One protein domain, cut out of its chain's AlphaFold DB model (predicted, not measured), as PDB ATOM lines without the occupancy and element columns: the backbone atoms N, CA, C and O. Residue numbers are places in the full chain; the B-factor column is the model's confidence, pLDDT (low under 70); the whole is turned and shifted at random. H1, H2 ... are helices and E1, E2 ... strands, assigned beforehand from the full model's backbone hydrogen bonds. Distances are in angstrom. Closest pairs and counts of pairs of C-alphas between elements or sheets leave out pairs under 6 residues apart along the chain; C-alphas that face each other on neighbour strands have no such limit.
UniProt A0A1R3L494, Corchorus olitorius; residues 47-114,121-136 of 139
ATOM      1  N   ILE A  47     198.922 160.914 229.509       90.00
ATOM      2  CA  ILE A  47     199.826 160.160 230.388       90.00
ATOM      3  C   ILE A  47     199.197 158.781 230.643       90.00
ATOM      4  O   ILE A  47     198.013 158.736 230.980       90.00
ATOM      5  N   PRO A  48     199.950 157.669 230.529       94.50
ATOM      6  CA  PRO A  48     199.402 156.340 230.763       94.50
ATOM      7  C   PRO A  48     198.759 156.226 232.146       94.50
ATOM      8  O   PRO A  48     199.376 156.586 233.149       94.50
ATOM      9  N   GLU A  49     197.542 155.697 232.196       95.25
ATOM     10  CA  GLU A  49     196.827 155.364 233.428       95.25
ATOM     11  C   GLU A  49     196.826 153.844 233.605       95.25
ATOM     12  O   GLU A  49     196.486 153.100 232.685       95.25
ATOM     13  N   ILE A  50     197.257 153.374 234.776       97.19
ATOM     14  CA  ILE A  50     197.412 151.952 235.083       97.19
ATOM     15  C   ILE A  50     196.544 151.605 236.289       97.19
ATOM     16  O   ILE A  50     196.817 152.031 237.412       97.19
ATOM     17  N   ASP A  51     195.523 150.790 236.054       97.25
ATOM     18  CA  ASP A  51     194.682 150.226 237.102       97.25
ATOM     19  C   ASP A  51     195.385 149.035 237.776       97.25
ATOM     20  O   ASP A  51     195.733 148.051 237.120       97.25
ATOM     21  N   LEU A  52     195.610 149.129 239.090       97.44
ATOM     22  CA  LEU A  52     196.237 148.077 239.893       97.44
ATOM     23  C   LEU A  52     195.230 147.086 240.503       97.44
ATOM     24  O   LEU A  52     195.619 146.218 241.290       97.44
ATOM     25  N   GLN A  53     193.944 147.180 240.166       96.94
ATOM     26  CA  GLN A  53     192.926 146.275 240.682       96.94
ATOM     27  C   GLN A  53     193.225 144.814 240.309       96.94
ATOM     28  O   GLN A  53     193.448 144.463 239.151       96.94
ATOM     29  N   GLY A  54     193.192 143.930 241.311       94.50
ATOM     30  CA  GLY A  54     193.402 142.495 241.115       94.50
ATOM     31  C   GLY A  54     194.861 142.097 240.881       94.50
ATOM     32  O   GLY A  54     195.111 140.989 240.400       94.50
ATOM     33  N   PHE A  55     195.824 142.962 241.231       94.88
ATOM     34  CA  PHE A  55     197.256 142.667 241.108       94.88
ATOM     35  C   PHE A  55     197.697 141.415 241.885       94.88
ATOM     36  O   PHE A  55     198.767 140.872 241.605       94.88
ATOM     37  N   GLU A  56     196.911 140.937 242.856       94.69
ATOM     38  CA  GLU A  56     197.225 139.722 243.606       94.69
ATOM     39  C   GLU A  56     197.004 138.432 242.800       94.69
ATOM     40  O   GLU A  56     197.453 137.367 243.224       94.69
ATOM     41  N   SER A  57     196.320 138.498 241.653       95.94
ATOM     42  CA  SER A  57     195.903 137.320 240.884       95.94
ATOM     43  C   SER A  57     196.548 137.253 239.498       95.94
ATOM     44  O   SER A  57     196.598 138.235 238.758       95.94
ATOM     45  N   GLU A  58     196.987 136.061 239.089       95.81
ATOM     46  CA  GLU A  58     197.365 135.801 237.694       95.81
ATOM     47  C   GLU A  58     196.118 135.545 236.827       95.81
ATOM     48  O   GLU A  58     195.135 134.987 237.321       95.81
ATOM     49  N   PRO A  59     196.122 135.915 235.530       95.12
ATOM     50  CA  PRO A  59     197.206 136.563 234.782       95.12
ATOM     51  C   PRO A  59     197.177 138.105 234.851       95.12
ATOM     52  O   PRO A  59     197.881 138.771 234.093       95.12
ATOM     53  N   ILE A  60     196.315 138.690 235.694       96.81
ATOM     54  CA  ILE A  60     196.110 140.147 235.791       96.81
ATOM     55  C   ILE A  60     197.404 140.834 236.224       96.81
ATOM     56  O   ILE A  60     197.821 141.810 235.603       96.81
ATOM     57  N   ARG A  61     198.092 140.266 237.219       97.38
ATOM     58  CA  ARG A  61     199.397 140.742 237.677       97.38
ATOM     59  C   ARG A  61     200.404 140.889 236.540       97.38
ATOM     60  O   ARG A  61     201.044 141.932 236.438       97.38
ATOM     61  N   THR A  62     200.531 139.873 235.686       98.00
ATOM     62  CA  THR A  62     201.443 139.913 234.533       98.00
ATOM     63  C   THR A  62     201.120 141.099 233.618       98.00
ATOM     64  O   THR A  62     202.008 141.883 233.302       98.00
ATOM     65  N   LYS A  63     199.837 141.318 233.296       97.81
ATOM     66  CA  LYS A  63     199.405 142.457 232.464       97.81
ATOM     67  C   LYS A  63     199.724 143.815 233.092       97.81
ATOM     68  O   LYS A  63     200.157 144.719 232.387       97.81
ATOM     69  N   ILE A  64     199.519 143.958 234.402       97.94
ATOM     70  CA  ILE A  64     199.837 145.190 235.137       97.94
ATOM     71  C   ILE A  64     201.347 145.464 235.103       97.94
ATOM     72  O   ILE A  64     201.767 146.588 234.841       97.94
ATOM     73  N   VAL A  65     202.174 144.440 235.344       97.81
ATOM     74  CA  VAL A  65     203.640 144.568 235.311       97.81
ATOM     75  C   VAL A  65     204.131 144.966 233.919       97.81
ATOM     76  O   VAL A  65     205.014 145.820 233.814       97.81
ATOM     77  N   ASP A  66     203.558 144.385 232.867       98.12
ATOM     78  CA  ASP A  66     203.897 144.732 231.487       98.12
ATOM     79  C   ASP A  66     203.481 146.174 231.157       98.12
ATOM     80  O   ASP A  66     204.298 146.938 230.651       98.12
ATOM     81  N   ALA A  67     202.284 146.609 231.569       97.31
ATOM     82  CA  ALA A  67     201.847 147.997 231.399       97.31
ATOM     83  C   ALA A  67     202.771 149.003 232.116       97.31
ATOM     84  O   ALA A  67     203.122 150.038 231.548       97.31
ATOM     85  N   ILE A  68     203.210 148.694 233.344       97.62
ATOM     86  CA  ILE A  68     204.166 149.532 234.092       97.62
ATOM     87  C   ILE A  68     205.504 149.609 233.355       97.62
ATOM     88  O   ILE A  68     206.083 150.690 233.243       97.62
ATOM     89  N   ARG A  69     206.005 148.474 232.852       98.12
ATOM     90  CA  ARG A  69     207.257 148.414 232.088       98.12
ATOM     91  C   ARG A  69     207.170 149.288 230.840       98.12
ATOM     92  O   ARG A  69     208.056 150.115 230.634       98.12
ATOM     93  N   ASP A  70     206.111 149.130 230.056       97.50
ATOM     94  CA  ASP A  70     205.922 149.850 228.797       97.50
ATOM     95  C   ASP A  70     205.788 151.358 229.035       97.50
ATOM     96  O   ASP A  70     206.441 152.161 228.359       97.50
ATOM     97  N   ALA A  71     205.010 151.761 230.046       96.12
ATOM     98  CA  ALA A  71     204.846 153.164 230.404       96.12
ATOM     99  C   ALA A  71     206.148 153.782 230.938       96.12
ATOM    100  O   ALA A  71     206.529 154.877 230.525       96.12
ATOM    101  N   ALA A  72     206.887 153.074 231.797       96.38
ATOM    102  CA  ALA A  72     208.171 153.549 232.308       96.38
ATOM    103  C   ALA A  72     209.228 153.697 231.199       96.38
ATOM    104  O   ALA A  72     210.011 154.643 231.235       96.38
ATOM    105  N   GLN A  73     209.249 152.798 230.210       96.44
ATOM    106  CA  GLN A  73     210.188 152.865 229.085       96.44
ATOM    107  C   GLN A  73     209.823 153.944 228.062       96.44
ATOM    108  O   GLN A  73     210.716 154.597 227.527       96.44
ATOM    109  N   THR A  74     208.530 154.122 227.787       92.81
ATOM    110  CA  THR A  74     208.052 155.017 226.722       92.81
ATOM    111  C   THR A  74     207.855 156.448 227.213       92.81
ATOM    112  O   THR A  74     208.230 157.394 226.527       92.81
ATOM    113  N   TRP A  75     207.271 156.607 228.403       92.88
ATOM    114  CA  TRP A  75     206.880 157.905 228.961       92.88
ATOM    115  C   TRP A  75     207.760 158.348 230.129       92.88
ATOM    116  O   TRP A  75     207.861 159.542 230.399       92.88
ATOM    117  N   GLY A  76     208.360 157.410 230.870       93.62
ATOM    118  CA  GLY A  76     209.086 157.707 232.112       93.62
ATOM    119  C   GLY A  76     208.190 158.129 233.287       93.62
ATOM    120  O   GLY A  76     208.679 158.272 234.406       93.62
ATOM    121  N   ILE A  77     206.885 158.296 233.054       93.75
ATOM    122  CA  ILE A  77     205.854 158.625 234.040       93.75
ATOM    123  C   ILE A  77     204.528 157.957 233.656       93.75
ATOM    124  O   ILE A  77     204.231 157.762 232.481       93.75
ATOM    125  N   PHE A  78     203.729 157.617 234.663       95.44
ATOM    126  CA  PHE A  78     202.369 157.106 234.526       95.44
ATOM    127  C   PHE A  78     201.568 157.437 235.786       95.44
ATOM    128  O   PHE A  78     202.132 157.713 236.848       95.44
ATOM    129  N   ARG A  79     200.245 157.410 235.668       94.94
ATOM    130  CA  ARG A  79     199.302 157.508 236.780       94.94
ATOM    131  C   ARG A  79     198.853 156.108 237.184       94.94
ATOM    132  O   ARG A  79     198.683 155.246 236.329       94.94
ATOM    133  N   MET A  80     198.650 155.888 238.477       95.25
ATOM    134  CA  MET A  80     198.135 154.620 238.996       95.25
ATOM    135  C   MET A  80     196.766 154.822 239.634       95.25
ATOM    136  O   MET A  80     196.568 155.797 240.358       95.25
ATOM    137  N   GLU A  81     195.873 153.859 239.439       95.25
ATOM    138  CA  GLU A  81     194.568 153.776 240.096       95.25
ATOM    139  C   GLU A  81     194.448 152.462 240.875       95.25
ATOM    140  O   GLU A  81     195.241 151.541 240.683       95.25
ATOM    141  N   ASN A  82     193.502 152.392 241.818       96.06
ATOM    142  CA  ASN A  82     193.293 151.225 242.690       96.06
ATOM    143  C   ASN A  82     194.580 150.705 243.366       96.06
ATOM    144  O   ASN A  82     194.727 149.519 243.649       96.06
ATOM    145  N   HIS A  83     195.505 151.610 243.695       94.69
ATOM    146  CA  HIS A  83     196.818 151.306 244.279       94.69
ATOM    147  C   HIS A  83     196.781 150.848 245.750       94.69
ATOM    148  O   HIS A  83     197.822 150.714 246.387       94.69
ATOM    149  N   GLY A  84     195.590 150.655 246.322       94.88
ATOM    150  CA  GLY A  84     195.395 150.130 247.676       94.88
ATOM    151  C   GLY A  84     195.675 151.111 248.821       94.88
ATOM    152  O   GLY A  84     195.471 150.753 249.980       94.88
ATOM    153  N   VAL A  85     196.097 152.350 248.538       95.06
ATOM    154  CA  VAL A  85     196.259 153.385 249.578       95.06
ATOM    155  C   VAL A  85     194.902 154.061 249.802       95.06
ATOM    156  O   VAL A  85     194.343 154.592 248.841       95.06
ATOM    157  N   PRO A  86     194.358 154.065 251.035       96.75
ATOM    158  CA  PRO A  86     193.068 154.686 251.304       96.75
ATOM    159  C   PRO A  86     193.070 156.183 250.985       96.75
ATOM    160  O   PRO A  86     194.018 156.893 251.321       96.75
ATOM    161  N   ILE A  87     191.968 156.670 250.409       95.06
ATOM    162  CA  ILE A  87     191.792 158.087 250.048       95.06
ATOM    163  C   ILE A  87     192.013 158.999 251.260       95.06
ATOM    164  O   ILE A  87     192.764 159.966 251.165       95.06
ATOM    165  N   SER A  88     191.481 158.623 252.425       97.25
ATOM    166  CA  SER A  88     191.636 159.395 253.662       97.25
ATOM    167  C   SER A  88     193.094 159.592 254.087       97.25
ATOM    168  O   SER A  88     193.429 160.613 254.676       97.25
ATOM    169  N   ILE A  89     193.996 158.652 253.778       97.31
ATOM    170  CA  ILE A  89     195.428 158.808 254.069       97.31
ATOM    171  C   ILE A  89     196.049 159.871 253.159       97.31
ATOM    172  O   ILE A  89     196.844 160.685 253.630       97.31
ATOM    173  N   MET A  90     195.676 159.892 251.877       94.94
ATOM    174  CA  MET A  90     196.147 160.904 250.927       94.94
ATOM    175  C   MET A  90     195.594 162.293 251.273       94.94
ATOM    176  O   MET A  90     196.346 163.264 251.269       94.94
ATOM    177  N   GLU A  91     194.317 162.383 251.651       95.81
ATOM    178  CA  GLU A  91     193.686 163.628 252.111       95.81
ATOM    179  C   GLU A  91     194.360 164.168 253.377       95.81
ATOM    180  O   GLU A  91     194.781 165.323 253.402       95.81
ATOM    181  N   ASN A  92     194.566 163.319 254.390       96.19
ATOM    182  CA  ASN A  92     195.252 163.708 255.624       96.19
ATOM    183  C   ASN A  92     196.709 164.132 255.371       96.19
ATOM    184  O   ASN A  92     197.218 165.034 256.037       96.19
ATOM    185  N   MET A  93     197.399 163.499 254.413       95.62
ATOM    186  CA  MET A  93     198.744 163.914 254.004       95.62
ATOM    187  C   MET A  93     198.719 165.322 253.398       95.62
ATOM    188  O   MET A  93     199.534 166.160 253.789       95.62
ATOM    189  N   LEU A  94     197.808 165.583 252.455       94.75
ATOM    190  CA  LEU A  94     197.659 166.900 251.832       94.75
ATOM    191  C   LEU A  94     197.330 167.962 252.880       94.75
ATOM    192  O   LEU A  94     197.981 169.006 252.916       94.75
ATOM    193  N   GLU A  95     196.391 167.666 253.778       96.25
ATOM    194  CA  GLU A  95     196.035 168.554 254.880       96.25
ATOM    195  C   GLU A  95     197.248 168.845 255.773       96.25
ATOM    196  O   GLU A  95     197.545 170.008 256.036       96.25
ATOM    197  N   GLY A  96     198.004 167.823 256.182       95.06
ATOM    198  CA  GLY A  96     199.198 167.992 257.011       95.06
ATOM    199  C   GLY A  96     200.278 168.853 256.344       95.06
ATOM    200  O   GLY A  96     200.883 169.705 257.000       95.06
ATOM    201  N   VAL A  97     200.496 168.688 255.033       91.06
ATOM    202  CA  VAL A  97     201.425 169.531 254.259       91.06
ATOM    203  C   VAL A  97     200.929 170.977 254.214       91.06
ATOM    204  O   VAL A  97     201.701 171.894 254.499       91.06
ATOM    205  N   CYS A  98     199.648 171.203 253.915       92.06
ATOM    206  CA  CYS A  98     199.056 172.540 253.924       92.06
ATOM    207  C   CYS A  98     199.184 173.200 255.303       92.06
ATOM    208  O   CYS A  98     199.710 174.307 255.409       92.06
ATOM    209  N   GLN A  99     198.790 172.498 256.369       93.06
ATOM    210  CA  GLN A  99     198.890 172.981 257.746       93.06
ATOM    211  C   GLN A  99     200.331 173.352 258.112       93.06
ATOM    212  O   GLN A  99     200.552 174.425 258.670       93.06
ATOM    213  N   PHE A 100     201.322 172.523 257.759       90.06
ATOM    214  CA  PHE A 100     202.735 172.842 257.982       90.06
ATOM    215  C   PHE A 100     203.148 174.131 257.261       90.06
ATOM    216  O   PHE A 100     203.780 175.000 257.863       90.06
ATOM    217  N   HIS A 101     202.773 174.295 255.991       87.75
ATOM    218  CA  HIS A 101     203.136 175.477 255.206       87.75
ATOM    219  C   HIS A 101     202.434 176.761 255.677       87.75
ATOM    220  O   HIS A 101     203.012 177.842 255.514       87.75
ATOM    221  N   GLU A 102     201.264 176.665 256.312       90.38
ATOM    222  CA  GLU A 102     200.544 177.802 256.909       90.38
ATOM    223  C   GLU A 102     200.997 178.165 258.334       90.38
ATOM    224  O   GLU A 102     200.582 179.190 258.875       90.38
ATOM    225  N   GLN A 103     201.900 177.396 258.951       90.06
ATOM    226  CA  GLN A 103     202.458 177.769 260.253       90.06
ATOM    227  C   GLN A 103     203.227 179.104 260.200       90.06
ATOM    228  O   GLN A 103     203.809 179.457 259.161       90.06
ATOM    229  N   PRO A 104     203.322 179.825 261.339       90.25
ATOM    230  CA  PRO A 104     204.151 181.017 261.449       90.25
ATOM    231  C   PRO A 104     205.596 180.756 261.021       90.25
ATOM    232  O   PRO A 104     206.175 179.701 261.292       90.25
ATOM    233  N   LEU A 105     206.207 181.755 260.384       84.44
ATOM    234  CA  LEU A 105     207.564 181.653 259.853       84.44
ATOM    235  C   LEU A 105     208.589 181.216 260.908       84.44
ATOM    236  O   LEU A 105     209.471 180.423 260.596       84.44
ATOM    237  N   GLU A 106     208.470 181.694 262.145       86.19
ATOM    238  CA  GLU A 106     209.410 181.354 263.219       86.19
ATOM    239  C   GLU A 106     209.417 179.854 263.548       86.19
ATOM    240  O   GLU A 106     210.480 179.289 263.798       86.19
ATOM    241  N   VAL A 107     208.264 179.183 263.446       86.81
ATOM    242  CA  VAL A 107     208.162 177.727 263.625       86.81
ATOM    243  C   VAL A 107     208.834 177.009 262.457       86.81
ATOM    244  O   VAL A 107     209.649 176.111 262.657       86.81
ATOM    245  N   LYS A 108     208.564 177.451 261.225       85.38
ATOM    246  CA  LYS A 108     209.150 176.856 260.015       85.38
ATOM    247  C   LYS A 108     210.663 177.080 259.930       85.38
ATOM    248  O   LYS A 108     211.386 176.193 259.486       85.38
ATOM    249  N   LYS A 109     211.190 178.224 260.377       80.44
ATOM    250  CA  LYS A 109     212.633 178.543 260.355       80.44
ATOM    251  C   LYS A 109     213.486 177.525 261.112       80.44
ATOM    252  O   LYS A 109     214.622 177.300 260.700       80.44
ATOM    253  N   ALA A 110     212.952 176.910 262.169       80.56
ATOM    254  CA  ALA A 110     213.649 175.872 262.932       80.56
ATOM    255  C   ALA A 110     214.002 174.644 262.076       80.56
ATOM    256  O   ALA A 110     215.003 173.980 262.326       80.56
ATOM    257  N   TRP A 111     213.219 174.384 261.031       75.56
ATOM    258  CA  TRP A 111     213.415 173.259 260.121       75.56
ATOM    259  C   TRP A 111     214.287 173.623 258.905       75.56
ATOM    260  O   TRP A 111     214.541 172.781 258.049       75.56
ATOM    261  N   TYR A 112     214.689 174.897 258.764       68.50
ATOM    262  CA  TYR A 112     215.358 175.379 257.556       68.50
ATOM    263  C   TYR A 112     216.838 175.016 257.629       68.50
ATOM    264  O   TYR A 112     217.598 175.625 258.388       68.50
ATOM    265  N   ALA A 113     217.259 174.053 256.813       64.38
ATOM    266  CA  ALA A 113     218.650 173.636 256.713       64.38
ATOM    267  C   ALA A 113     219.264 174.095 255.385       64.38
ATOM    268  O   ALA A 113     218.786 173.770 254.299       64.38
ATOM    269  N   ARG A 114     220.380 174.826 255.466       61.06
ATOM    270  CA  ARG A 114     221.281 175.046 254.329       61.06
ATOM    271  C   ARG A 114     222.402 174.016 254.452       61.06
ATOM    272  O   ARG A 114     222.995 173.912 255.521       61.06
ATOM    273  N   ILE A 121     218.259 165.828 259.596       48.22
ATOM    274  CA  ILE A 121     217.049 165.086 260.004       48.22
ATOM    275  C   ILE A 121     215.866 165.337 259.039       48.22
ATOM    276  O   ILE A 121     215.154 164.384 258.748       48.22
ATOM    277  N   PHE A 122     215.689 166.522 258.430       47.31
ATOM    278  CA  PHE A 122     214.678 166.732 257.370       47.31
ATOM    279  C   PHE A 122     215.017 167.966 256.509       47.31
ATOM    280  O   PHE A 122     215.306 169.023 257.064       47.31
ATOM    281  N   ASP A 123     214.986 167.847 255.175       53.41
ATOM    282  CA  ASP A 123     215.119 168.983 254.247       53.41
ATOM    283  C   ASP A 123     213.701 169.425 253.837       53.41
ATOM    284  O   ASP A 123     213.063 168.737 253.041       53.41
ATOM    285  N   TYR A 124     213.193 170.561 254.336       54.75
ATOM    286  CA  TYR A 124     212.018 171.202 253.727       54.75
ATOM    287  C   TYR A 124     212.491 172.363 252.852       54.75
ATOM    288  O   TYR A 124     213.212 173.259 253.289       54.75
ATOM    289  N   ASN A 125     212.105 172.334 251.584       54.19
ATOM    290  CA  ASN A 125     212.425 173.384 250.634       54.19
ATOM    291  C   ASN A 125     211.126 173.845 249.981       54.19
ATOM    292  O   ASN A 125     210.500 173.091 249.249       54.19
ATOM    293  N   THR A 126     210.749 175.108 250.185       50.00
ATOM    294  CA  THR A 126     209.742 175.769 249.334       50.00
ATOM    295  C   THR A 126     210.319 176.166 247.974       50.00
ATOM    296  O   THR A 126     209.611 176.728 247.145       50.00
ATOM    297  N   ASN A 127     211.622 175.952 247.774       46.25
ATOM    298  CA  ASN A 127     212.358 176.350 246.588       46.25
ATOM    299  C   ASN A 127     213.085 175.126 246.045       46.25
ATOM    300  O   ASN A 127     213.944 174.561 246.722       46.25
ATOM    301  N   VAL A 128     212.800 174.745 244.805       49.25
ATOM    302  CA  VAL A 128     213.662 173.803 244.090       49.25
ATOM    303  C   VAL A 128     215.058 174.429 244.020       49.25
ATOM    304  O   VAL A 128     215.197 175.625 243.760       49.25
ATOM    305  N   ASN A 129     216.096 173.650 244.329       42.56
ATOM    306  CA  ASN A 129     217.474 174.128 244.334       42.56
ATOM    307  C   ASN A 129     217.826 174.726 242.961       42.56
ATOM    308  O   ASN A 129     218.059 173.990 242.007       42.56
ATOM    309  N   VAL A 130     217.890 176.054 242.871       44.69
ATOM    310  CA  VAL A 130     218.208 176.773 241.626       44.69
ATOM    311  C   VAL A 130     219.620 176.418 241.132       44.69
ATOM    312  O   VAL A 130     219.864 176.395 239.934       44.69
ATOM    313  N   ALA A 131     220.535 176.016 242.027       42.00
ATOM    314  CA  ALA A 131     221.871 175.542 241.659       42.00
ATOM    315  C   ALA A 131     221.892 174.099 241.120       42.00
ATOM    316  O   ALA A 131     222.887 173.679 240.536       42.00
ATOM    317  N   ALA A 132     220.812 173.321 241.276       42.94
ATOM    318  CA  ALA A 132     220.714 172.015 240.622       42.94
ATOM    319  C   ALA A 132     220.584 172.162 239.098       42.94
ATOM    320  O   ALA A 132     221.068 171.304 238.368       42.94
ATOM    321  N   TRP A 133     220.017 173.273 238.618       39.19
ATOM    322  CA  TRP A 133     219.798 173.533 237.193       39.19
ATOM    323  C   TRP A 133     221.097 173.758 236.413       39.19
ATOM    324  O   TRP A 133     221.205 173.316 235.272       39.19
ATOM    325  N   GLU A 134     222.127 174.355 237.023       38.34
ATOM    326  CA  GLU A 134     223.435 174.505 236.364       38.34
ATOM    327  C   GLU A 134     224.142 173.162 236.144       38.34
ATOM    328  O   GLU A 134     224.936 173.024 235.216       38.34
ATOM    329  N   ARG A 135     223.817 172.139 236.946       37.94
ATOM    330  CA  ARG A 135     224.429 170.808 236.847       37.94
ATOM    331  C   ARG A 135     223.864 169.963 235.698       37.94
ATOM    332  O   ARG A 135     224.536 169.034 235.266       37.94
ATOM    333  N   TYR A 136     222.674 170.298 235.193       38.22
ATOM    334  CA  TYR A 136     222.029 169.614 234.063       38.22
ATOM    335  C   TYR A 136     222.297 170.278 232.702       38.22
ATOM    336  O   TYR A 136     221.851 169.768 231.687       38.22
TER     337      TYR A 136
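What this domain is: This is residues 47 to 114 and 121 to 136 of the 139 residues of a protein of Corchorus olitorius (UniProt A0A1R3L494). What shape does the printed part make? It is an open, strung-out shape: at one end the helix H1, with its residues 64 to 71, packs on a small sheet of two strands side by side, E1 and E2, and from there the long helix H2 reaches away as an arm, with residues 85 to 99 standing free. The short H3 follows at the arm's far end, and beyond a cut a tail leads to H4, where residues 127 to 136 stick out. What is it made of, and how large is it? The printed part has 84 residues with four named helices and two named strands, in the order E1, H1, E2, H2, H3, H4; the class is mostly helix, and the sheet, of order E1, E2, is parallel. The whole is extended, with a radius of gyration of the C-alphas of 18.9 A and spans of 54 by 37 by 23 A.

How they stand to each other: How do the two strands stand to each other? E1, residues 49 to 51, and E2, residues 79 to 81, are parallel neighbours, with 25 degrees between their directions; the C-alphas of Glu 49 and Arg 79 face each other at 4.7 A. N 50 and O 79 are within hydrogen-bond range at 2.8 A, and so are N 81 and O 50 at 2.9 A. What lies between these strands along the chain? H1, residues 60 to 74, does; E1, H1 and E2 form a strand-helix-strand unit, two parallel neighbour strands with a helix between them in the chain, and its crossover is right-handed. The closest C-alphas of E1 and H1 are those of Ile 50 and Ala 67, 7.0 A apart. Where do the later helices stand? H2, residues 87 to 102, and H3, residues 105 to 109, are close but not clearly touching, their closest C-alphas being those of His 101 and Lys 108 at 7.8 A, while H2 is apart from H1. H4, residues 130 to 135, is apart from E1, H1, E2, H2 and H3. Are the helices' backbones well formed? In H1, H2 and H3 every O i to N i+4 pair is within hydrogen-bond range; in H4 0 of 2 such pairs are, beside 2 of 3 O i to N i+3 pairs.

Where its parts are: Where does the first strand begin? C-alpha 49, the first of E1, is at (196.827, 155.364, 233.428). How long are the elements? From first to last C-alpha, H1 measures 21.1 A and H2 22.6 A. E1 measures 6.7 A, E2 6.9 A, H3 6.0 A and H4 9.9 A. Where are the other anchor points? H2 begins with C-alpha 87 at (191.792, 158.087, 250.048), and H4 ends with C-alpha 135 at (224.429, 170.808, 236.847).

The domain as a whole: How far does the printed part reach? The two C-alphas farthest apart are those of Pro 59 and Glu 106, at 54.4 A, and the first and last printed C-alphas, those of Ile 47 and Tyr 136, are 24.4 A apart. Where is the cut, and are any links long? Residues 115 to 120 are not printed, and C-alphas 114 and 121 are 12.2 A apart across this cut, which falls in the link from H3 to H4. Of the links that are printed whole, H1 to E2, E2 to H2 and H2 to H3 are tight, E1 to H1 is short, and none is long. Where is the model's confidence low? The mean pLDDT of the printed part is 83.6, but residues 112 to 114 and 121 to 136 are under 70, and H4 has a mean of 41.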